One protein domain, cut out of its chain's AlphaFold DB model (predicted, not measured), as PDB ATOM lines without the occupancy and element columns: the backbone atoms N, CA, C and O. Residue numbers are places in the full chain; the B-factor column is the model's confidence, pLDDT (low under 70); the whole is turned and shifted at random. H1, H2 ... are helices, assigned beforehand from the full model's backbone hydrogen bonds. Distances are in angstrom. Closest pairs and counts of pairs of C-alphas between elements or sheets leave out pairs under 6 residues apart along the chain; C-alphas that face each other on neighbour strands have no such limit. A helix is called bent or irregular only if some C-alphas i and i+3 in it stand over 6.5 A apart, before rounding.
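What this domain is: This is residues 320 to 368 of the 371 residues of an uncharacterized protein of Actinobacteria bacterium (UniProt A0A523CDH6). Four short helices are strung along an open arc with few contacts, H1 and H4 at its two ends, H2 and H3 between them; residues 363 to 368 stick out beyond H4's first turn. The 49 printed residues have named helices H1, H2, H3, H4 in that order and no named strand: all helix. The whole is compact, radius of gyration of the C-alphas 10.9 A, spanning 27 by 21 by 18 A.

Where its parts are: H2, residues 337 to 348, is 15.4 A long and irregular, with C-alphas 339 and 342 7.4 A apart. H1 is residues 320 to 327, 10.4 A, from C-alpha 320 at (93.633, 82.124, 55.848). H3 is residues 351 to 355, 7.6 A. H4 is residues 360 to 366, 9.8 A, ending at C-alpha 366 (94.159, 91.651, 74.583).

How they stand to each other: H2 and H1 are close but not clearly touching; their closest C-alphas, Asp 324 and Trp 337, are 7.8 A apart. They run the same way at a shallow tilt of 20 degrees. H2 and H3 meet only through their tight link. H4 is apart from H1, H2 and H3. O i to N i+4 pairs within hydrogen-bond range are 3 of 4 in H1, 6 of 8 in H2, 2 of 3 in H4 and 0 of 1 in H3, where 2 of 2 O i to N i+3 pairs are.

The domain as a whole: The farthest C-alphas, Cys 326 and Arg 368, are 28.1 A apart. The printed part has no cut and no long link. Mean pLDDT of the printed part is 84.8; residue 368 is under 70.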
ATOM      1  N   GLN A 320      94.053  82.442  54.473       81.94
ATOM      2  CA  GLN A 320      93.633  82.124  55.848       81.94
ATOM      3  C   GLN A 320      92.115  81.902  55.980       81.94
ATOM      4  O   GLN A 320      91.692  81.013  56.715       81.94
ATOM      5  N   PHE A 321      91.301  82.657  55.233       80.69
ATOM      6  CA  PHE A 321      89.841  82.560  55.312       80.69
ATOM      7  C   PHE A 321      89.328  81.178  54.902       80.69
ATOM      8  O   PHE A 321      88.321  80.718  55.429       80.69
ATOM      9  N   PHE A 322      90.028  80.484  53.997       81.00
ATOM     10  CA  PHE A 322      89.699  79.105  53.638       81.00
ATOM     11  C   PHE A 322      89.758  78.174  54.852       81.00
ATOM     12  O   PHE A 322      88.815  77.423  55.090       81.00
ATOM     13  N   CYS A 323      90.837  78.259  55.636       84.06
ATOM     14  CA  CYS A 323      90.998  77.462  56.848       84.06
ATOM     15  C   CYS A 323      89.907  77.811  57.870       84.06
ATOM     16  O   CYS A 323      89.295  76.916  58.453       84.06
ATOM     17  N   ASP A 324      89.627  79.105  58.044       82.69
ATOM     18  CA  ASP A 324      88.645  79.598  59.015       82.69
ATOM     19  C   ASP A 324      87.237  79.056  58.743       82.69
ATOM     20  O   ASP A 324      86.531  78.702  59.685       82.69
ATOM     21  N   ASN A 325      86.853  78.897  57.473       79.31
ATOM     22  CA  ASN A 325      85.531  78.393  57.084       79.31
ATOM     23  C   ASN A 325      85.196  76.998  57.630       79.31
ATOM     24  O   ASN A 325      84.023  76.657  57.755       79.31
ATOM     25  N   CYS A 326      86.208  76.187  57.950       81.12
ATOM     26  CA  CYS A 326      86.012  74.866  58.551       81.12
ATOM     27  C   CYS A 326      86.539  74.779  59.989       81.12
ATOM     28  O   CYS A 326      85.947  74.076  60.804       81.12
ATOM     29  N   HIS A 327      87.627  75.481  60.320       83.88
ATOM     30  CA  HIS A 327      88.264  75.404  61.640       83.88
ATOM     31  C   HIS A 327      87.737  76.424  62.657       83.88
ATOM     32  O   HIS A 327      87.986  76.267  63.850       83.88
ATOM     33  N   HIS A 328      86.977  77.430  62.220       85.25
ATOM     34  CA  HIS A 328      86.315  78.392  63.095       85.25
ATOM     35  C   HIS A 328      84.802  78.349  62.871       85.25
ATOM     36  O   HIS A 328      84.285  78.813  61.854       85.25
ATOM     37  N   ALA A 329      84.072  77.787  63.837       81.69
ATOM     38  CA  ALA A 329      82.616  77.722  63.784       81.69
ATOM     39  C   ALA A 329      82.006  79.137  63.792       81.69
ATOM     40  O   ALA A 329      82.305  79.942  64.672       81.69
ATOM     41  N   GLY A 330      81.144  79.430  62.813       79.88
ATOM     42  CA  GLY A 330      80.553  80.762  62.634       79.88
ATOM     43  C   GLY A 330      81.457  81.765  61.907       79.88
ATOM     44  O   GLY A 330      81.222  82.970  61.994       79.88
ATOM     45  N   SER A 331      82.486  81.285  61.208       81.19
ATOM     46  CA  SER A 331      83.318  82.101  60.327       81.19
ATOM     47  C   SER A 331      82.523  82.757  59.201       81.19
ATOM     48  O   SER A 331      81.565  82.203  58.657       81.19
ATOM     49  N   VAL A 332      82.940  83.974  58.856       80.75
ATOM     50  CA  VAL A 332      82.372  84.748  57.753       80.75
ATOM     51  C   VAL A 332      83.320  84.660  56.565       80.75
ATOM     52  O   VAL A 332      84.502  84.995  56.671       80.75
ATOM     53  N   ALA A 333      82.794  84.220  55.421       77.81
ATOM     54  CA  ALA A 333      83.580  84.064  54.206       77.81
ATOM     55  C   ALA A 333      84.267  85.385  53.815       77.81
ATOM     56  O   ALA A 333      83.638  86.442  53.772       77.81
ATOM     57  N   ASN A 334      85.558  85.300  53.483       75.62
ATOM     58  CA  ASN A 334      86.385  86.419  53.022       75.62
ATOM     59  C   ASN A 334      86.523  87.595  54.003       75.62
ATOM     60  O   ASN A 334      86.827  88.709  53.575       75.62
ATOM     61  N   GLN A 335      86.347  87.360  55.307       80.81
ATOM     62  CA  GLN A 335      86.597  88.372  56.330       80.81
ATOM     63  C   GLN A 335      87.682  87.950  57.330       80.81
ATOM     64  O   GLN A 335      87.751  86.781  57.712       80.81
ATOM     65  N   PRO A 336      88.517  88.892  57.811       83.38
ATOM     66  CA  PRO A 336      89.452  88.627  58.898       83.38
ATOM     67  C   PRO A 336      88.737  88.230  60.185       83.38
ATOM     68  O   PRO A 336      87.846  88.934  60.634       83.38
ATOM     69  N   TRP A 337      89.214  87.178  60.854       82.94
ATOM     70  CA  TRP A 337      88.737  86.738  62.177       82.94
ATOM     71  C   TRP A 337      88.494  87.889  63.171       82.94
ATOM     72  O   TRP A 337      87.510  87.907  63.909       82.94
ATOM     73  N   ARG A 338      89.364  88.908  63.160       85.69
ATOM     74  CA  ARG A 338      89.258  90.095  64.024       85.69
ATOM     75  C   ARG A 338      87.941  90.868  63.868       85.69
ATOM     76  O   ARG A 338      87.534  91.499  64.832       85.69
ATOM     77  N   THR A 339      87.272  90.798  62.715       87.69
ATOM     78  CA  THR A 339      86.042  91.563  62.450       87.69
ATOM     79  C   THR A 339      84.785  90.920  63.030       87.69
ATOM     80  O   THR A 339      83.825  91.633  63.299       87.69
ATOM     81  N   TYR A 340      84.771  89.601  63.244       87.25
ATOM     82  CA  TYR A 340      83.552  88.889  63.650       87.25
ATOM     83  C   TYR A 340      83.706  88.017  64.901       87.25
ATOM     84  O   TYR A 340      82.703  87.714  65.549       87.25
ATOM     85  N   HIS A 341      84.927  87.654  65.310       89.50
ATOM     86  CA  HIS A 341      85.105  86.846  66.516       89.50
ATOM     87  C   HIS A 341      84.591  87.464  67.822       89.50
ATOM     88  O   HIS A 341      84.165  86.680  68.671       89.50
ATOM     89  N   PRO A 342      84.539  88.803  68.024       91.12
ATOM     90  CA  PRO A 342      83.969  89.348  69.253       91.12
ATOM     91  C   PRO A 342      82.493  88.969  69.408       91.12
ATOM     92  O   PRO A 342      82.048  88.657  70.508       91.12
ATOM     93  N   ASN A 343      81.749  88.902  68.297       90.19
ATOM     94  CA  ASN A 343      80.347  88.482  68.299       90.19
ATOM     95  C   ASN A 343      80.205  86.996  68.651       90.19
ATOM     96  O   ASN A 343      79.287  86.624  69.379       90.19
ATOM     97  N   LEU A 344      81.127  86.150  68.177       89.12
ATOM     98  CA  LEU A 344      81.147  84.721  68.506       89.12
ATOM     99  C   LEU A 344      81.469  84.487  69.986       89.12
ATOM    100  O   LEU A 344      80.763  83.724  70.641       89.12
ATOM    101  N   VAL A 345      82.477  85.181  70.523       90.00
ATOM    102  CA  VAL A 345      82.854  85.093  71.944       90.00
ATOM    103  C   VAL A 345      81.741  85.646  72.838       90.00
ATOM    104  O   VAL A 345      81.405  85.022  73.838       90.00
ATOM    105  N   LYS A 346      81.107  86.765  72.459       90.50
ATOM    106  CA  LYS A 346      79.957  87.327  73.187       90.50
ATOM    107  C   LYS A 346      78.773  86.358  73.236       90.50
ATOM    108  O   LYS A 346      78.080  86.304  74.244       90.50
ATOM    109  N   LYS A 347      78.530  85.618  72.151       90.19
ATOM    110  CA  LYS A 347      77.399  84.687  72.042       90.19
ATOM    111  C   LYS A 347      77.649  83.354  72.753       90.19
ATOM    112  O   LYS A 347      76.745  82.846  73.403       90.19
ATOM    113  N   ASN A 348      78.843  82.784  72.599       88.19
ATOM    114  CA  ASN A 348      79.129  81.392  72.968       88.19
ATOM    115  C   ASN A 348      80.129  81.252  74.131       88.19
ATOM    116  O   ASN A 348      80.443  80.131  74.528       88.19
ATOM    117  N   GLY A 349      80.670  82.360  74.642       89.06
ATOM    118  CA  GLY A 349      81.781  82.354  75.591       89.06
ATOM    119  C   GLY A 349      83.121  81.961  74.951       89.06
ATOM    120  O   GLY A 349      83.207  81.619  73.771       89.06
ATOM    121  N   ALA A 350      84.200  82.026  75.740       88.56
ATOM    122  CA  ALA A 350      85.553  81.664  75.299       88.56
ATOM    123  C   ALA A 350      85.904  80.181  75.536       88.56
ATOM    124  O   ALA A 350      86.875  79.686  74.965       88.56
ATOM    125  N   GLU A 351      85.122  79.460  76.347       89.88
ATOM    126  CA  GLU A 351      85.411  78.072  76.739       89.88
ATOM    127  C   GLU A 351      85.598  77.107  75.556       89.88
ATOM    128  O   GLU A 351      86.578  76.355  75.560       89.88
ATOM    129  N   PRO A 352      84.760  77.129  74.494       88.19
ATOM    130  CA  PRO A 352      84.944  76.228  73.356       88.19
ATOM    131  C   PRO A 352      86.278  76.439  72.631       88.19
ATOM    132  O   PRO A 352      86.832  75.491  72.076       88.19
ATOM    133  N   CYS A 353      86.818  77.661  72.666       87.00
ATOM    134  CA  CYS A 353      88.078  78.017  72.021       87.00
ATOM    135  C   CYS A 353      89.272  77.332  72.701       87.00
ATOM    136  O   CYS A 353      90.245  76.983  72.028       87.00
ATOM    137  N   PHE A 354      89.194  77.081  74.012       89.50
ATOM    138  CA  PHE A 354      90.281  76.455  74.770       89.50
ATOM    139  C   PHE A 354      90.489  74.971  74.452       89.50
ATOM    140  O   PHE A 354      91.531  74.411  74.787       89.50
ATOM    141  N   LYS A 355      89.560  74.346  73.716       87.62
ATOM    142  CA  LYS A 355      89.747  72.995  73.161       87.62
ATOM    143  C   LYS A 355      90.880  72.933  72.134       87.62
ATOM    144  O   LYS A 355      91.433  71.862  71.901       87.62
ATOM    145  N   CYS A 356      91.212  74.065  71.509       85.81
ATOM    146  CA  CYS A 356      92.228  74.140  70.458       85.81
ATOM    147  C   CYS A 356      93.289  75.226  70.705       85.81
ATOM    148  O   CYS A 356      94.405  75.102  70.204       85.81
ATOM    149  N   HIS A 357      92.986  76.266  71.488       88.94
ATOM    150  CA  HIS A 357      93.891  77.386  71.762       88.94
ATOM    151  C   HIS A 357      94.263  77.469  73.245       88.94
ATOM    152  O   HIS A 357      93.421  77.324  74.121       88.94
ATOM    153  N   LYS A 358      95.529  77.772  73.550       89.88
ATOM    154  CA  LYS A 358      95.945  78.063  74.932       89.88
ATOM    155  C   LYS A 358      95.445  79.453  75.360       89.88
ATOM    156  O   LYS A 358      95.409  80.344  74.511       89.88
ATOM    157  N   PRO A 359      95.171  79.703  76.657       84.44
ATOM    158  CA  PRO A 359      94.777  81.030  77.151       84.44
ATOM    159  C   PRO A 359      95.739  82.166  76.773       84.44
ATOM    160  O   PRO A 359      95.323  83.299  76.531       84.44
ATOM    161  N   THR A 360      97.029  81.856  76.627       86.19
ATOM    162  CA  THR A 360      98.062  82.803  76.180       86.19
ATOM    163  C   THR A 360      97.870  83.319  74.748       86.19
ATOM    164  O   THR A 360      98.481  84.310  74.359       86.19
ATOM    165  N   PHE A 361      97.013  82.683  73.945       86.12
ATOM    166  CA  PHE A 361      96.682  83.151  72.601       86.12
ATOM    167  C   PHE A 361      95.875  84.456  72.637       86.12
ATOM    168  O   PHE A 361      96.152  85.381  71.877       86.12
ATOM    169  N   CYS A 362      94.919  84.568  73.566       86.19
ATOM    170  CA  CYS A 362      94.114  85.775  73.754       86.19
ATOM    171  C   CYS A 362      94.964  86.923  74.306       86.19
ATOM    172  O   CYS A 362      94.834  88.067  73.867       86.19
ATOM    173  N   SER A 363      95.874  86.610  75.235       85.38
ATOM    174  CA  SER A 363      96.723  87.618  75.872       85.38
ATOM    175  C   SER A 363      97.692  88.283  74.897       85.38
ATOM    176  O   SER A 363      98.049  89.440  75.097       85.38
ATOM    177  N   TYR A 364      98.052  87.621  73.792       83.75
ATOM    178  CA  TYR A 364      98.870  88.232  72.746       83.75
ATOM    179  C   TYR A 364      98.254  89.530  72.198       83.75
ATOM    180  O   TYR A 364      98.971  90.508  72.028       83.75
ATOM    181  N   CYS A 365      96.935  89.569  71.986       82.75
ATOM    182  CA  CYS A 365      96.244  90.755  71.469       82.75
ATOM    183  C   CYS A 365      95.560  91.590  72.559       82.75
ATOM    184  O   CYS A 365      95.556  92.809  72.466       82.75
ATOM    185  N   HIS A 366      94.981  90.958  73.581       84.31
ATOM    186  CA  HIS A 366      94.159  91.651  74.583       84.31
ATOM    187  C   HIS A 366      94.929  92.083  75.838       84.31
ATOM    188  O   HIS A 366      94.361  92.753  76.690       84.31
ATOM    189  N   VAL A 367      96.204  91.695  75.960       83.00
ATOM    190  CA  VAL A 367      97.067  92.069  77.095       83.00
ATOM    191  C   VAL A 367      98.391  92.673  76.612       83.00
ATOM    192  O   VAL A 367      98.839  93.667  77.164       83.00
ATOM    193  N   ARG A 368      99.018  92.108  75.568       66.25
ATOM    194  CA  ARG A 368     100.337  92.537  75.056       66.25
ATOM    195  C   ARG A 368     100.320  93.643  73.997       66.25
ATOM    196  O   ARG A 368     101.349  94.279  73.806       66.25
TER     197      ARG A 368